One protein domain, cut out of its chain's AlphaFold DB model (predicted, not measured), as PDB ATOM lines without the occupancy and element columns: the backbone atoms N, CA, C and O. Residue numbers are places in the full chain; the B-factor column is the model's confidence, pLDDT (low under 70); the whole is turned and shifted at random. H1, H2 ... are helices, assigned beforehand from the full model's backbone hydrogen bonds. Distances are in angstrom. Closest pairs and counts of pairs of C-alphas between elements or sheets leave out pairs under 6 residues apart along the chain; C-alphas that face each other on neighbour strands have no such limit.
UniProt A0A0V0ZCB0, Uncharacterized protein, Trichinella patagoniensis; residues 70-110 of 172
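Overview. This is residues 70 to 110 of the 172 residues of an uncharacterized protein of Trichinella patagoniensis (UniProt A0A0V0ZCB0). The printed part is a loose, flat, open curve of short helices: H2, H3 and H4 follow one another in a row along one long side, and the chain doubles back from H1 into this row through the link at residues 79 to 82. H1 lies over the H2 and H3 part of the row without touching it, and beyond H4 residues 101 to 110, which hold no named element, turn away from the row toward the side on which H1 lies. The printed part has 41 residues with four named helices, in the order H1, H2, H3, H4, and no named strand; the class is all helix, though under half of the residues, 19 of 41, are in named elements. It is loose, with a radius of gyration of the C-alphas of 12.0 A, and spans 34 by 19 by 9 A.

Along the chain. Start at C-alpha 70, at (189.113, 155.519, 154.268), and go on to C-alpha 74 at (185.605, 164.262, 150.223), where H1 begins; it holds residues 74 to 78 and measures 6.4 A from first to last C-alpha. Next look at residues 83 to 87 for H2, 6.1 A long. Residues 90 to 94 are H3, 5.8 A long. H4 holds residues 97 to 100, is 5.7 A long and ends at C-alpha 100, at (179.661, 150.998, 141.303).

Arrangement. Begin with H1 and compare it with H2: they are close but not clearly touching, and their closest C-alphas, those of Trp 76 and Leu 86, are 7.8 A apart. H1 and H3 are also close but not clearly touching, with the C-alphas of Trp 76 and Trp 92 the closest, at 8.0 A. H2 and H3 are close but not clearly touching; here the closest C-alphas are those of Leu 86 and Trp 92, at 6.6 A. Further on, H3 and H4 meet only through their link. H4 is apart from H1 and from H2. In the backbone of H1, H2 and H3 every O i to N i+4 pair is within hydrogen-bond range; H4 is too short for such a pair, and its one O i to N i+3 pair is within range.

Size, cuts and confidence. The two C-alphas farthest apart are those of Thr 84 and Gln 110, at 37.1 A, while the first and last printed C-alphas, of Lys 70 and Gln 110, are 18.6 A apart. The printed part has no cut, and the three links between the helices are tight. Residues 78 to 84 and residues 100 to 105 stand free. The mean pLDDT of the printed part is 88.3; look at residues 109 to 110 for the two residues under 70.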
ATOM      1  N   LYS A  70     188.051 155.881 155.238       86.12
ATOM      2  CA  LYS A  70     189.113 155.519 154.268       86.12
ATOM      3  C   LYS A  70     188.637 155.508 152.809       86.12
ATOM      4  O   LYS A  70     189.451 155.580 151.897       86.12
ATOM      5  N   ASN A  71     187.331 155.378 152.605       87.19
ATOM      6  CA  ASN A  71     186.683 155.326 151.307       87.19
ATOM      7  C   ASN A  71     185.948 156.621 150.946       87.19
ATOM      8  O   ASN A  71     185.336 156.662 149.881       87.19
ATOM      9  N   ASN A  72     186.003 157.648 151.801       90.25
ATOM     10  CA  ASN A  72     185.361 158.934 151.577       90.25
ATOM     11  C   ASN A  72     186.254 159.825 150.687       90.25
ATOM     12  O   ASN A  72     187.298 160.294 151.143       90.25
ATOM     13  N   PRO A  73     185.882 160.092 149.421       88.62
ATOM     14  CA  PRO A  73     186.684 160.948 148.550       88.62
ATOM     15  C   PRO A  73     186.684 162.417 149.002       88.62
ATOM     16  O   PRO A  73     187.664 163.117 148.762       88.62
ATOM     17  N   ALA A  74     185.646 162.889 149.706       89.31
ATOM     18  CA  ALA A  74     185.605 164.262 150.223       89.31
ATOM     19  C   ALA A  74     186.716 164.525 151.256       89.31
ATOM     20  O   ALA A  74     187.191 165.653 151.396       89.31
ATOM     21  N   ASP A  75     187.177 163.463 151.921       89.56
ATOM     22  CA  ASP A  75     188.250 163.511 152.907       89.56
ATOM     23  C   ASP A  75     189.614 163.847 152.287       89.56
ATOM     24  O   ASP A  75     190.492 164.402 152.945       89.56
ATOM     25  N   TRP A  76     189.804 163.560 150.995       90.12
ATOM     26  CA  TRP A  76     191.038 163.908 150.288       90.12
ATOM     27  C   TRP A  76     191.185 165.423 150.142       90.12
ATOM     28  O   TRP A  76     192.269 165.966 150.362       90.12
ATOM     29  N   LEU A  77     190.089 166.109 149.803       88.06
ATOM     30  CA  LEU A  77     190.077 167.564 149.698       88.06
ATOM     31  C   LEU A  77     190.147 168.226 151.074       88.06
ATOM     32  O   LEU A  77     190.934 169.151 151.255       88.06
ATOM     33  N   SER A  78     189.376 167.742 152.055       88.50
ATOM     34  CA  SER A  78     189.338 168.350 153.394       88.50
ATOM     35  C   SER A  78     190.682 168.263 154.131       88.50
ATOM     36  O   SER A  78     190.997 169.145 154.928       88.50
ATOM     37  N   ARG A  79     191.500 167.241 153.836       88.56
ATOM     38  CA  ARG A  79     192.854 167.057 154.394       88.56
ATOM     39  C   ARG A  79     193.959 167.779 153.620       88.56
ATOM     40  O   ARG A  79     195.099 167.767 154.075       88.56
ATOM     41  N   GLY A  80     193.656 168.373 152.464       90.50
ATOM     42  CA  GLY A  80     194.641 169.092 151.651       90.50
ATOM     43  C   GLY A  80     195.597 168.177 150.880       90.50
ATOM     44  O   GLY A  80     196.816 168.318 150.975       90.50
ATOM     45  N   VAL A  81     195.066 167.216 150.116       91.88
ATOM     46  CA  VAL A  81     195.891 166.388 149.222       91.88
ATOM     47  C   VAL A  81     196.523 167.222 148.094       91.88
ATOM     48  O   VAL A  81     195.906 168.142 147.561       91.88
ATOM     49  N   ALA A  82     197.747 166.876 147.684       94.44
ATOM     50  CA  ALA A  82     198.395 167.499 146.530       94.44
ATOM     51  C   ALA A  82     197.580 167.290 145.239       94.44
ATOM     52  O   ALA A  82     197.100 166.184 144.975       94.44
ATOM     53  N   VAL A  83     197.500 168.326 144.395       93.75
ATOM     54  CA  VAL A  83     196.746 168.300 143.125       93.75
ATOM     55  C   VAL A  83     197.204 167.158 142.216       93.75
ATOM     56  O   VAL A  83     196.376 166.472 141.628       93.75
ATOM     57  N   THR A  84     198.508 166.877 142.156       95.88
ATOM     58  CA  THR A  84     199.061 165.765 141.362       95.88
ATOM     59  C   THR A  84     198.513 164.405 141.799       95.88
ATOM     60  O   THR A  84     198.164 163.575 140.961       95.88
ATOM     61  N   LYS A  85     198.364 164.191 143.111       93.31
ATOM     62  CA  LYS A  85     197.771 162.972 143.670       93.31
ATOM     63  C   LYS A  85     196.257 162.920 143.462       93.31
ATOM     64  O   LYS A  85     195.724 161.832 143.277       93.31
ATOM     65  N   LEU A  86     195.577 164.069 143.459       92.44
ATOM     66  CA  LEU A  86     194.154 164.153 143.125       92.44
ATOM     67  C   LEU A  86     193.908 163.751 141.664       92.44
ATOM     68  O   LEU A  86     193.074 162.891 141.399       92.44
ATOM     69  N   VAL A  87     194.688 164.308 140.729       93.81
ATOM     70  CA  VAL A  87     194.594 164.008 139.290       93.81
ATOM     71  C   VAL A  87     194.848 162.526 139.018       93.81
ATOM     72  O   VAL A  87     194.070 161.904 138.301       93.81
ATOM     73  N   ALA A  88     195.873 161.935 139.639       94.19
ATOM     74  CA  ALA A  88     196.185 160.508 139.504       94.19
ATOM     75  C   ALA A  88     195.243 159.577 140.303       94.19
ATOM     76  O   ALA A  88     195.314 158.352 140.184       94.19
ATOM     77  N   GLY A  89     194.383 160.128 141.161       91.44
ATOM     78  CA  GLY A  89     193.584 159.376 142.118       91.44
ATOM     79  C   GLY A  89     192.325 158.773 141.507       91.44
ATOM     80  O   GLY A  89     191.294 159.431 141.445       91.44
ATOM     81  N   SER A  90     192.354 157.483 141.161       89.31
ATOM     82  CA  SER A  90     191.163 156.772 140.657       89.31
ATOM     83  C   SER A  90     189.955 156.881 141.606       89.31
ATOM     84  O   SER A  90     188.832 157.081 141.155       89.31
ATOM     85  N   GLN A  91     190.178 156.842 142.924       87.69
ATOM     86  CA  GLN A  91     189.107 156.950 143.920       87.69
ATOM     87  C   GLN A  91     188.414 158.321 143.936       87.69
ATOM     88  O   GLN A  91     187.247 158.398 144.307       87.69
ATOM     89  N   TRP A  92     189.104 159.391 143.537       90.56
ATOM     90  CA  TRP A  92     188.506 160.720 143.424       90.56
ATOM     91  C   TRP A  92     187.539 160.789 142.236       90.56
ATOM     92  O   TRP A  92     186.414 161.257 142.376       90.56
ATOM     93  N   TRP A  93     187.960 160.261 141.086       91.44
ATOM     94  CA  TRP A  93     187.192 160.327 139.843       91.44
ATOM     95  C   TRP A  93     186.076 159.289 139.744       91.44
ATOM     96  O   TRP A  93     185.007 159.579 139.218       91.44
ATOM     97  N   HIS A  94     186.319 158.077 140.239       90.06
ATOM     98  CA  HIS A  94     185.387 156.952 140.117       90.06
ATOM     99  C   HIS A  94     184.683 156.610 141.431       90.06
ATOM    100  O   HIS A  94     183.797 155.757 141.456       90.06
ATOM    101  N   GLY A  95     185.081 157.247 142.534       90.00
ATOM    102  CA  GLY A  95     184.616 156.874 143.859       90.00
ATOM    103  C   GLY A  95     185.172 155.521 144.327       90.00
ATOM    104  O   GLY A  95     186.046 154.909 143.701       90.00
ATOM    105  N   PRO A  96     184.694 155.030 145.477       89.44
ATOM    106  CA  PRO A  96     185.059 153.712 145.971       89.44
ATOM    107  C   PRO A  96     184.371 152.597 145.168       89.44
ATOM    108  O   PRO A  96     183.214 152.711 144.780       89.44
ATOM    109  N   ARG A  97     185.059 151.459 144.994       89.50
ATOM    110  CA  ARG A  97     184.596 150.334 144.149       89.50
ATOM    111  C   ARG A  97     183.187 149.833 144.472       89.50
ATOM    112  O   ARG A  97     182.468 149.419 143.571       89.50
ATOM    113  N   TRP A  98     182.788 149.859 145.744       89.44
ATOM    114  CA  TRP A  98     181.462 149.399 146.157       89.44
ATOM    115  C   TRP A  98     180.334 150.291 145.627       89.44
ATOM    116  O   TRP A  98     179.229 149.786 145.456       89.44
ATOM    117  N   LEU A  99     180.596 151.571 145.331       89.62
ATOM    118  CA  LEU A  99     179.589 152.512 144.836       89.62
ATOM    119  C   LEU A  99     179.115 152.144 143.424       89.62
ATOM    120  O   LEU A  99     177.946 152.327 143.109       89.62
ATOM    121  N   ALA A 100     180.000 151.556 142.613       88.81
ATOM    122  CA  ALA A 100     179.661 150.998 141.303       88.81
ATOM    123  C   ALA A 100     178.851 149.687 141.397       88.81
ATOM    124  O   ALA A 100     178.283 149.230 140.407       88.81
ATOM    125  N   GLY A 101     178.819 149.060 142.576       89.31
ATOM    126  CA  GLY A 101     178.009 147.880 142.851       89.31
ATOM    127  C   GLY A 101     176.543 148.223 143.113       89.31
ATOM    128  O   GLY A 101     176.136 149.383 143.169       89.31
ATOM    129  N   ARG A 102     175.729 147.186 143.328       89.44
ATOM    130  CA  ARG A 102     174.308 147.368 143.646       89.44
ATOM    131  C   ARG A 102     174.146 148.002 145.039       89.44
ATOM    132  O   ARG A 102     174.926 147.678 145.933       89.44
ATOM    133  N   PRO A 103     173.094 148.799 145.303       87.44
ATOM    134  CA  PRO A 103     172.869 149.407 146.621       87.44
ATOM    135  C   PRO A 103     172.803 148.433 147.809       87.44
ATOM    136  O   PRO A 103     172.928 148.854 148.962       87.44
ATOM    137  N   GLN A 104     172.574 147.142 147.555       87.81
ATOM    138  CA  GLN A 104     172.594 146.064 148.546       87.81
ATOM    139  C   GLN A 104     174.017 145.640 148.942       87.81
ATOM    140  O   GLN A 104     174.205 145.157 150.050       87.81
ATOM    141  N   THR A 105     175.012 145.836 148.069       87.56
ATOM    142  CA  THR A 105     176.426 145.510 148.328       87.56
ATOM    143  C   THR A 105     177.193 146.672 148.950       87.56
ATOM    144  O   THR A 105     178.391 146.565 149.203       87.56
ATOM    145  N   TRP A 106     176.536 147.814 149.147       90.19
ATOM    146  CA  TRP A 106     177.138 148.976 149.789       90.19
ATOM    147  C   TRP A 106     177.363 148.706 151.280       90.19
ATOM    148  O   TRP A 106     176.592 147.957 151.887       90.19
ATOM    149  N   PRO A 107     178.390 149.321 151.891       86.56
ATOM    150  CA  PRO A 107     178.671 149.142 153.307       86.56
ATOM    151  C   PRO A 107     177.447 149.527 154.148       86.56
ATOM    152  O   PRO A 107     176.970 150.660 154.101       86.56
ATOM    153  N   ARG A 108     176.943 148.567 154.926       79.19
ATOM    154  CA  ARG A 108     175.951 148.784 155.982       79.19
ATOM    155  C   ARG A 108     176.648 148.575 157.317       79.19
ATOM    156  O   ARG A 108     177.332 147.570 157.493       79.19
ATOM    157  N   LYS A 109     176.474 149.505 158.251       68.56
ATOM    158  CA  LYS A 109     176.706 149.206 159.664       68.56
ATOM    159  C   LYS A 109     175.434 148.547 160.200       68.56
ATOM    160  O   LYS A 109     174.345 148.976 159.823       68.56
ATOM    161  N   GLN A 110     175.572 147.488 160.996       52.41
ATOM    162  CA  GLN A 110     174.448 146.954 161.765       52.41
ATOM    163  C   GLN A 110     173.992 148.058 162.720       52.41
ATOM    164  O   GLN A 110     174.800 148.604 163.467       52.41
TER     165      GLN A 110